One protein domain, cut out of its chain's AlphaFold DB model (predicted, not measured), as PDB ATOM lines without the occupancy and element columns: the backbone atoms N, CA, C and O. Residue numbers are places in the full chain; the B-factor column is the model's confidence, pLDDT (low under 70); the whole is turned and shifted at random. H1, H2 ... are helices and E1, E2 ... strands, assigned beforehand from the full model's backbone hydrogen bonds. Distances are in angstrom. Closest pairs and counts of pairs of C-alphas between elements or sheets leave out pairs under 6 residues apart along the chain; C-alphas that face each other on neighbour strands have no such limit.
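What this domain is: This is residues 7 to 81 of the 109 residues of the protein "Universal stress protein" of Mycobacterium pseudokansasii (UniProt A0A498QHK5). Look for a narrow ribbon of two parallel strands, E1 and E2, side by side, with the long helix H1 running back along one side of it and past its ends, and the short helix H2 packed on the other side, mostly by E1. The long link after E1 and the start of H1 stick out at one end of this slender rod in residues 18 to 26, and the end of H1 with the link after it sticks out at the other in residues 51 to 57. The printed part has 75 residues, with two named helices and two named strands in the order E1, H1, E2, H2, and its class is mixed, helices and strands. It is loose, with a radius of gyration of the C-alphas of 16.0 A, and spans 56 by 27 by 12 A.

Where its parts are: Find C-alpha 7 at (33.038, 22.670, 34.870); from there strand E1, residues 7 to 12, runs 16.2 A to C-alpha 12 at (17.274, 19.016, 33.423). Its neighbour E2, residues 61 to 67, covers 20.3 A. Between them in the chain comes helix H1, residues 24 to 52, which runs 41.7 A from C-alpha 24 at (2.319, 10.257, 38.332). Helix H2, residues 70 to 77, measures 10.6 A and ends at C-alpha 77 at (26.796, 29.883, 36.156).

How they stand to each other: Begin with the sheet, where E1 and E2 are parallel neighbours with 17 degrees between their directions. Look at C-alphas 8 and 63, which face each other at 4.6 A, then at N 8 and O 62, 2.8 A apart, and N 64 and O 8, 2.9 A apart, both within hydrogen-bond range. E1, H1 and E2 form a strand-helix-strand unit, two parallel neighbour strands with a helix between them in the chain, and its crossover is right-handed. The closest C-alphas of E1 and H1 are those of His 10 and Ala 38, 6.4 A apart. Those of H1 and E2 are Ile 42 and Ser 63, 6.9 A apart. For H2, look at Val 11 of E1 and Ile 70, whose C-alphas are the closest of that pair at 5.9 A. H1 and H2 are apart. In H1 and H2 every O i to N i+4 pair is within hydrogen-bond range.

The domain as a whole: The two C-alphas farthest apart are those of Gly 20 and Ser 56, at 56.2 A. Without the stretches that stand free, the body of 59 residues spans 41 by 26 by 11 A. The printed part has no cut. The link from E1 to H1, 11 residues, is long; H1 to E2 is short and E2 to H2 is tight. The mean pLDDT of the printed part is 76.8, and it falls under 70 in residues 14 to 28 and 54 to 59.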
ATOM      1  N   HIS A   7      34.241  23.159  34.202       85.31
ATOM      2  CA  HIS A   7      33.038  22.670  34.870       85.31
ATOM      3  C   HIS A   7      32.025  22.193  33.818       85.31
ATOM      4  O   HIS A   7      31.537  22.992  33.019       85.31
ATOM      5  N   LEU A   8      31.722  20.894  33.799       85.56
ATOM      6  CA  LEU A   8      30.665  20.308  32.978       85.56
ATOM      7  C   LEU A   8      29.340  20.359  33.725       85.56
ATOM      8  O   LEU A   8      29.210  19.780  34.796       85.56
ATOM      9  N   VAL A   9      28.338  21.005  33.137       87.19
ATOM     10  CA  VAL A   9      27.009  21.090  33.743       87.19
ATOM     11  C   VAL A   9      25.950  20.617  32.761       87.19
ATOM     12  O   VAL A   9      25.896  21.084  31.620       87.19
ATOM     13  N   HIS A  10      25.082  19.714  33.214       87.44
ATOM     14  CA  HIS A  10      23.870  19.324  32.500       87.44
ATOM     15  C   HIS A  10      22.640  19.815  33.266       87.44
ATOM     16  O   HIS A  10      22.525  19.572  34.461       87.44
ATOM     17  N   VAL A  11      21.716  20.508  32.595       85.44
ATOM     18  CA  VAL A  11      20.510  21.053  33.241       85.44
ATOM     19  C   VAL A  11      19.271  20.314  32.746       85.44
ATOM     20  O   VAL A  11      18.932  20.397  31.565       85.44
ATOM     21  N   ILE A  12      18.571  19.645  33.661       84.75
ATOM     22  CA  ILE A  12      17.274  19.016  33.423       84.75
ATOM     23  C   ILE A  12      16.191  20.045  33.755       84.75
ATOM     24  O   ILE A  12      16.032  20.472  34.902       84.75
ATOM     25  N   ALA A  13      15.440  20.469  32.736       80.19
ATOM     26  CA  ALA A  13      14.318  21.375  32.937       80.19
ATOM     27  C   ALA A  13      13.167  20.631  33.638       80.19
ATOM     28  O   ALA A  13      12.729  19.594  33.128       80.19
ATOM     29  N   PRO A  14      12.632  21.149  34.760       69.94
ATOM     30  CA  PRO A  14      11.465  20.550  35.388       69.94
ATOM     31  C   PRO A  14      10.282  20.613  34.421       69.94
ATOM     32  O   PRO A  14      10.001  21.654  33.821       69.94
ATOM     33  N   MET A  15       9.590  19.487  34.255       65.12
ATOM     34  CA  MET A  15       8.397  19.445  33.423       65.12
ATOM     35  C   MET A  15       7.303  20.308  34.061       65.12
ATOM     36  O   MET A  15       6.930  20.105  35.215       65.12
ATOM     37  N   ALA A  16       6.794  21.286  33.314       61.50
ATOM     38  CA  ALA A  16       5.636  22.054  33.741       61.50
ATOM     39  C   ALA A  16       4.404  21.147  33.626       61.50
ATOM     40  O   ALA A  16       3.858  20.960  32.540       61.50
ATOM     41  N   THR A  17       3.989  20.534  34.733       58.66
ATOM     42  CA  THR A  17       2.705  19.837  34.785       58.66
ATOM     43  C   THR A  17       1.610  20.892  34.781       58.66
ATOM     44  O   THR A  17       1.553  21.719  35.691       58.66
ATOM     45  N   SER A  18       0.745  20.894  33.767       56.97
ATOM     46  CA  SER A  18      -0.501  21.645  33.867       56.97
ATOM     47  C   SER A  18      -1.310  21.104  35.048       56.97
ATOM     48  O   SER A  18      -1.425  19.890  35.237       56.97
ATOM     49  N   GLU A  19      -1.843  22.023  35.851       50.19
ATOM     50  CA  GLU A  19      -2.754  21.745  36.960       50.19
ATOM     51  C   GLU A  19      -3.851  20.762  36.496       50.19
ATOM     52  O   GLU A  19      -4.686  21.105  35.658       50.19
ATOM     53  N   GLY A  20      -3.821  19.517  36.987       55.06
ATOM     54  CA  GLY A  20      -4.865  18.511  36.735       55.06
ATOM     55  C   GLY A  20      -4.450  17.220  36.014       55.06
ATOM     56  O   GLY A  20      -5.279  16.317  35.896       55.06
ATOM     57  N   TRP A  21      -3.201  17.058  35.560       56.00
ATOM     58  CA  TRP A  21      -2.756  15.792  34.952       56.00
ATOM     59  C   TRP A  21      -2.232  14.785  35.996       56.00
ATOM     60  O   TRP A  21      -1.090  14.870  36.444       56.00
ATOM     61  N   SER A  22      -3.038  13.775  36.352       57.62
ATOM     62  CA  SER A  22      -2.663  12.678  37.273       57.62
ATOM     63  C   SER A  22      -1.806  11.582  36.597       57.62
ATOM     64  O   SER A  22      -2.100  10.390  36.686       57.62
ATOM     65  N   GLY A  23      -0.730  11.972  35.907       57.53
ATOM     66  CA  GLY A  23       0.203  11.078  35.199       57.53
ATOM     67  C   GLY A  23       1.379  10.555  36.036       57.53
ATOM     68  O   GLY A  23       2.439  10.284  35.475       57.53
ATOM     69  N   ILE A  24       1.223  10.446  37.359       61.03
ATOM     70  CA  ILE A  24       2.319  10.257  38.332       61.03
ATOM     71  C   ILE A  24       3.306   9.113  37.984       61.03
ATOM     72  O   ILE A  24       4.509   9.365  38.047       61.03
ATOM     73  N   PRO A  25       2.887   7.905  37.541       60.22
ATOM     74  CA  PRO A  25       3.839   6.838  37.202       60.22
ATOM     75  C   PRO A  25       4.683   7.140  35.954       60.22
ATOM     76  O   PRO A  25       5.851   6.771  35.885       60.22
ATOM     77  N   ILE A  26       4.101   7.824  34.961       63.06
ATOM     78  CA  ILE A  26       4.784   8.169  33.703       63.06
ATOM     79  C   ILE A  26       5.795   9.295  33.937       63.06
ATOM     80  O   ILE A  26       6.886   9.271  33.374       63.06
ATOM     81  N   ILE A  27       5.449  10.247  34.802       64.50
ATOM     82  CA  ILE A  27       6.314  11.360  35.206       64.50
ATOM     83  C   ILE A  27       7.558  10.848  35.940       64.50
ATOM     84  O   ILE A  27       8.661  11.273  35.611       64.50
ATOM     85  N   ALA A  28       7.389   9.907  36.877       67.81
ATOM     86  CA  ALA A  28       8.502   9.305  37.613       67.81
ATOM     87  C   ALA A  28       9.458   8.547  36.679       67.81
ATOM     88  O   ALA A  28      10.640   8.865  36.630       67.81
ATOM     89  N   ASN A  29       8.931   7.652  35.835       72.06
ATOM     90  CA  ASN A  29       9.749   6.913  34.869       72.06
ATOM     91  C   ASN A  29      10.469   7.840  33.871       72.06
ATOM     92  O   ASN A  29      11.579   7.555  33.434       72.06
ATOM     93  N   TYR A  30       9.840   8.956  33.492       72.31
ATOM     94  CA  TYR A  30      10.476   9.952  32.635       72.31
ATOM     95  C   TYR A  30      11.588  10.715  33.361       72.31
ATOM     96  O   TYR A  30      12.636  10.939  32.769       72.31
ATOM     97  N   ALA A  31      11.390  11.094  34.625       75.06
ATOM     98  CA  ALA A  31      12.416  11.749  35.431       75.06
ATOM     99  C   ALA A  31      13.630  10.832  35.658       75.06
ATOM    100  O   ALA A  31      14.756  11.260  35.421       75.06
ATOM    101  N   ASP A  32      13.400   9.560  35.995       80.19
ATOM    102  CA  ASP A  32      14.466   8.558  36.137       80.19
ATOM    103  C   ASP A  32      15.248   8.382  34.829       80.19
ATOM    104  O   ASP A  32      16.477   8.315  34.818       80.19
ATOM    105  N   TRP A  33      14.539   8.371  33.697       81.06
ATOM    106  CA  TRP A  33      15.165   8.322  32.381       81.06
ATOM    107  C   TRP A  33      16.004   9.570  32.073       81.06
ATOM    108  O   TRP A  33      17.079   9.445  31.487       81.06
ATOM    109  N   GLN A  34      15.536  10.768  32.446       81.88
ATOM    110  CA  GLN A  34      16.300  12.012  32.267       81.88
ATOM    111  C   GLN A  34      17.578  11.999  33.101       81.88
ATOM    112  O   GLN A  34      18.624  12.411  32.609       81.88
ATOM    113  N   GLU A  35      17.498  11.504  34.333       83.94
ATOM    114  CA  GLU A  35      18.645  11.389  35.231       83.94
ATOM    115  C   GLU A  35      19.692  10.411  34.699       83.94
ATOM    116  O   GLU A  35      20.877  10.741  34.630       83.94
ATOM    117  N   GLU A  36      19.267   9.231  34.242       85.31
ATOM    118  CA  GLU A  36      20.194   8.266  33.647       85.31
ATOM    119  C   GLU A  36      20.856   8.842  32.390       85.31
ATOM    120  O   GLU A  36      22.076   8.792  32.232       85.31
ATOM    121  N   ARG A  37      20.074   9.514  31.538       84.31
ATOM    122  CA  ARG A  37      20.602  10.202  30.355       84.31
ATOM    123  C   ARG A  37      21.566  11.326  30.703       84.31
ATOM    124  O   ARG A  37      22.560  11.506  30.002       84.31
ATOM    125  N   ALA A  38      21.295  12.089  31.756       84.25
ATOM    126  CA  ALA A  38      22.185  13.149  32.206       84.25
ATOM    127  C   ALA A  38      23.531  12.578  32.661       84.25
ATOM    128  O   ALA A  38      24.576  13.107  32.277       84.25
ATOM    129  N   ARG A  39      23.521  11.466  33.406       86.12
ATOM    130  CA  ARG A  39      24.745  10.759  33.814       86.12
ATOM    131  C   ARG A  39      25.537  10.251  32.617       86.12
ATOM    132  O   ARG A  39      26.734  10.518  32.543       86.12
ATOM    133  N   GLU A  40      24.874   9.602  31.659       86.25
ATOM    134  CA  GLU A  40      25.505   9.146  30.416       86.25
ATOM    135  C   GLU A  40      26.173  10.315  29.671       86.25
ATOM    136  O   GLU A  40      27.321  10.214  29.242       86.25
ATOM    137  N   ILE A  41      25.485  11.456  29.544       85.12
ATOM    138  CA  ILE A  41      26.018  12.650  28.869       85.12
ATOM    139  C   ILE A  41      27.256  13.189  29.589       85.12
ATOM    140  O   ILE A  41      28.240  13.525  28.927       85.12
ATOM    141  N   ILE A  42      27.216  13.280  30.919       86.88
ATOM    142  CA  ILE A  42      28.353  13.746  31.717       86.88
ATOM    143  C   ILE A  42      29.547  12.799  31.563       86.88
ATOM    144  O   ILE A  42      30.652  13.270  31.309       86.88
ATOM    145  N   GLU A  43      29.332  11.482  31.627       86.69
ATOM    146  CA  GLU A  43      30.402  10.492  31.458       86.69
ATOM    147  C   GLU A  43      31.036  10.567  30.060       86.69
ATOM    148  O   GLU A  43      32.258  10.516  29.909       86.69
ATOM    149  N   GLN A  44      30.220  10.719  29.013       85.25
ATOM    150  CA  GLN A  44      30.721  10.902  27.649       85.25
ATOM    151  C   GLN A  44      31.508  12.205  27.506       85.25
ATOM    152  O   GLN A  44      32.551  12.231  26.855       85.25
ATOM    153  N   ALA A  45      31.028  13.288  28.109       83.38
ATOM    154  CA  ALA A  45      31.701  14.570  28.035       83.38
ATOM    155  C   ALA A  45      33.040  14.554  28.792       83.38
ATOM    156  O   ALA A  45      34.015  15.114  28.293       83.38
ATOM    157  N   ASP A  46      33.127  13.847  29.920       83.44
ATOM    158  CA  ASP A  46      34.380  13.642  30.650       83.44
ATOM    159  C   ASP A  46      35.403  12.856  29.810       83.44
ATOM    160  O   ASP A  46      36.558  13.267  29.689       83.44
ATOM    161  N   LYS A  47      34.965  11.801  29.104       84.25
ATOM    162  CA  LYS A  47      35.811  11.070  28.137       84.25
ATOM    163  C   LYS A  47      36.330  11.979  27.024       84.25
ATOM    164  O   LYS A  47      37.522  11.963  26.734       84.25
ATOM    165  N   VAL A  48      35.469  12.814  26.443       84.38
ATOM    166  CA  VAL A  48      35.870  13.777  25.403       84.38
ATOM    167  C   VAL A  48      36.883  14.786  25.942       84.38
ATOM    168  O   VAL A  48      37.845  15.114  25.249       84.38
ATOM    169  N   VAL A  49      36.705  15.273  27.172       80.75
ATOM    170  CA  VAL A  49      37.677  16.172  27.809       80.75
ATOM    171  C   VAL A  49      39.002  15.448  28.037       80.75
ATOM    172  O   VAL A  49      40.051  16.004  27.711       80.75
ATOM    173  N   ALA A  50      38.979  14.208  28.526       80.69
ATOM    174  CA  ALA A  50      40.177  13.399  28.721       80.69
ATOM    175  C   ALA A  50      40.935  13.156  27.402       80.69
ATOM    176  O   ALA A  50      42.152  13.314  27.365       80.69
ATOM    177  N   GLU A  51      40.229  12.851  26.310       81.69
ATOM    178  CA  GLU A  51      40.814  12.669  24.974       81.69
ATOM    179  C   GLU A  51      41.351  13.975  24.374       81.69
ATOM    180  O   GLU A  51      42.415  13.996  23.751       81.69
ATOM    181  N   ALA A  52      40.631  15.082  24.566       77.19
ATOM    182  CA  ALA A  52      41.034  16.395  24.072       77.19
ATOM    183  C   ALA A  52      42.221  16.978  24.854       77.19
ATOM    184  O   ALA A  52      42.890  17.894  24.369       77.19
ATOM    185  N   THR A  53      42.496  16.468  26.054       72.62
ATOM    186  CA  THR A  53      43.589  16.945  26.891       72.62
ATOM    187  C   THR A  53      44.843  16.097  26.687       72.62
ATOM    188  O   THR A  53      44.867  14.901  26.952       72.62
ATOM    189  N   SER A  54      45.952  16.719  26.280       61.94
ATOM    190  CA  SER A  54      47.250  16.033  26.231       61.94
ATOM    191  C   SER A  54      47.664  15.509  27.618       61.94
ATOM    192  O   SER A  54      47.593  16.262  28.594       61.94
ATOM    193  N   THR A  55      48.199  14.284  27.680       59.62
ATOM    194  CA  THR A  55      48.629  13.520  28.881       59.62
ATOM    195  C   THR A  55      49.500  14.266  29.899       59.62
ATOM    196  O   THR A  55      49.675  13.802  31.021       59.62
ATOM    197  N   SER A  56      50.058  15.420  29.539       56.75
ATOM    198  CA  SER A  56      50.952  16.200  30.394       56.75
ATOM    199  C   SER A  56      50.231  17.194  31.319       56.75
ATOM    200  O   SER A  56      50.871  17.753  32.208       56.75
ATOM    201  N   ARG A  57      48.921  17.445  31.145       57.09
ATOM    202  CA  ARG A  57      48.209  18.438  31.967       57.09
ATOM    203  C   ARG A  57      46.696  18.228  31.990       57.09
ATOM    204  O   ARG A  57      45.994  18.888  31.237       57.09
ATOM    205  N   ALA A  58      46.206  17.340  32.855       57.41
ATOM    206  CA  ALA A  58      44.771  17.206  33.105       57.41
ATOM    207  C   ALA A  58      44.234  18.506  33.747       57.41
ATOM    208  O   ALA A  58      44.699  18.858  34.836       57.41
ATOM    209  N   PRO A  59      43.319  19.254  33.104       64.94
ATOM    210  CA  PRO A  59      42.629  20.348  33.765       64.94
ATOM    211  C   PRO A  59      41.812  19.785  34.929       64.94
ATOM    212  O   PRO A  59      41.394  18.629  34.912       64.94
ATOM    213  N   HIS A  60      41.585  20.597  35.961       74.44
ATOM    214  CA  HIS A  60      40.636  20.233  37.006       74.44
ATOM    215  C   HIS A  60      39.239  20.213  36.390       74.44
ATOM    216  O   HIS A  60      38.718  21.266  36.019       74.44
ATOM    217  N   VAL A  61      38.686  19.012  36.243       81.56
ATOM    218  CA  VAL A  61      37.355  18.784  35.691       81.56
ATOM    219  C   VAL A  61      36.384  18.515  36.834       81.56
ATOM    220  O   VAL A  61      36.627  17.639  37.661       81.56
ATOM    221  N   THR A  62      35.296  19.278  36.895       85.94
ATOM    222  CA  THR A  62      34.165  19.017  37.796       85.94
ATOM    223  C   THR A  62      32.903  18.811  36.976       85.94
ATOM    224  O   THR A  62      32.778  19.379  35.891       85.94
ATOM    225  N   SER A  63      31.965  18.013  37.479       84.56
ATOM    226  CA  SER A  63      30.711  17.718  36.786       84.56
ATOM    227  C   SER A  63      29.503  17.832  37.710       84.56
ATOM    228  O   SER A  63      29.546  17.314  38.824       84.56
ATOM    229  N   GLU A  64      28.417  18.429  37.224       87.88
ATOM    230  CA  GLU A  64      27.184  18.634  37.987       87.88
ATOM    231  C   GLU A  64      25.929  18.445  37.112       87.88
ATOM    232  O   GLU A  64      25.901  18.826  35.938       87.88
ATOM    233  N   VAL A  65      24.871  17.867  37.692       86.31
ATOM    234  CA  VAL A  65      23.530  17.795  37.088       86.31
ATOM    235  C   VAL A  65      22.587  18.692  37.889       86.31
ATOM    236  O   VAL A  65      22.383  18.480  39.082       86.31
ATOM    237  N   LEU A  66      22.009  19.700  37.237       86.06
ATOM    238  CA  LEU A  66      21.127  20.690  37.854       86.06
ATOM    239  C   LEU A  66      19.672  20.485  37.439       86.06
ATOM    240  O   LEU A  66      19.367  20.308  36.262       86.06
ATOM    241  N   HIS A  67      18.759  20.627  38.396       86.38
ATOM    242  CA  HIS A  67      17.316  20.628  38.158       86.38
ATOM    243  C   HIS A  67      16.793  22.060  38.220       86.38
ATOM    244  O   HIS A  67      16.453  22.569  39.288       86.38
ATOM    245  N   ALA A  68      16.783  22.747  37.081       84.31
ATOM    246  CA  ALA A  68      16.449  24.164  37.023       84.31
ATOM    247  C   ALA A  68      15.963  24.577  35.633       84.31
ATOM    248  O   ALA A  68      16.127  23.868  34.640       84.31
ATOM    249  N   ALA A  69      15.391  25.776  35.536       83.06
ATOM    250  CA  ALA A  69      15.169  26.393  34.238       83.06
ATOM    251  C   ALA A  69      16.526  26.642  33.547       83.06
ATOM    252  O   ALA A  69      17.400  27.301  34.110       83.06
ATOM    253  N   ILE A  70      16.680  26.139  32.317       82.31
ATOM    254  CA  ILE A  70      17.965  26.106  31.590       82.31
ATOM    255  C   ILE A  70      18.591  27.500  31.466       82.31
ATOM    256  O   ILE A  70      19.761  27.685  31.790       82.31
ATOM    257  N   VAL A  71      17.819  28.491  31.008       84.56
ATOM    258  CA  VAL A  71      18.343  29.844  30.765       84.56
ATOM    259  C   VAL A  71      18.785  30.519  32.072       84.56
ATOM    260  O   VAL A  71      19.943  30.926  32.135       84.56
ATOM    261  N   PRO A  72      17.951  30.604  33.130       85.75
ATOM    262  CA  PRO A  72      18.390  31.148  34.415       85.75
ATOM    263  C   PRO A  72      19.599  30.426  35.017       85.75
ATOM    264  O   PRO A  72      20.499  31.098  35.510       85.75
ATOM    265  N   ALA A  73      19.656  29.092  34.941       84.62
ATOM    266  CA  ALA A  73      20.775  28.319  35.481       84.62
ATOM    267  C   ALA A  73      22.099  28.652  34.776       84.62
ATOM    268  O   ALA A  73      23.102  28.918  35.429       84.62
ATOM    269  N   LEU A  74      22.096  28.717  33.441       85.31
ATOM    270  CA  LEU A  74      23.286  29.093  32.673       85.31
ATOM    271  C   LEU A  74      23.696  30.553  32.901       85.31
ATOM    272  O   LEU A  74      24.887  30.854  32.920       85.31
ATOM    273  N   VAL A  75      22.727  31.458  33.078       87.88
ATOM    274  CA  VAL A  75      22.991  32.865  33.424       87.88
ATOM    275  C   VAL A  75      23.591  32.990  34.822       87.88
ATOM    276  O   VAL A  75      24.384  33.892  35.063       87.88
ATOM    277  N   ASP A  76      23.223  32.121  35.757       87.31
ATOM    278  CA  ASP A  76      23.822  32.137  37.086       87.31
ATOM    279  C   ASP A  76      25.253  31.589  37.065       87.31
ATOM    280  O   ASP A  76      26.170  32.237  37.566       87.31
ATOM    281  N   LEU A  77      25.469  30.469  36.367       85.38
ATOM    282  CA  LEU A  77      26.796  29.883  36.156       85.38
ATOM    283  C   LEU A  77      27.745  30.819  35.397       85.38
ATOM    284  O   LEU A  77      28.946  30.826  35.653       85.38
ATOM    285  N   SER A  78      27.228  31.646  34.485       84.12
ATOM    286  CA  SER A  78      28.063  32.599  33.749       84.12
ATOM    287  C   SER A  78      28.638  33.712  34.622       84.12
ATOM    288  O   SER A  78      29.622  34.329  34.229       84.12
ATOM    289  N   LYS A  79      28.075  33.965  35.811       86.50
ATOM    290  CA  LYS A  79      28.596  34.983  36.738       86.50
ATOM    291  C   LYS A  79      29.904  34.562  37.399       86.50
ATOM    292  O   LYS A  79      30.677  35.427  37.801       86.50
ATOM    293  N   SER A  80      30.122  33.259  37.565       81.94
ATOM    294  CA  SER A  80      31.314  32.695  38.207       81.94
ATOM    295  C   SER A  80      32.314  32.103  37.211       81.94
ATOM    296  O   SER A  80      33.456  31.848  37.587       81.94
ATOM    297  N   ALA A  81      31.910  31.899  35.954       82.88
ATOM    298  CA  ALA A  81      32.759  31.345  34.907       82.88
ATOM    299  C   ALA A  81      33.458  32.436  34.079       82.88
ATOM    300  O   ALA A  81      32.823  33.376  33.609       82.88
TER     301      ALA A  81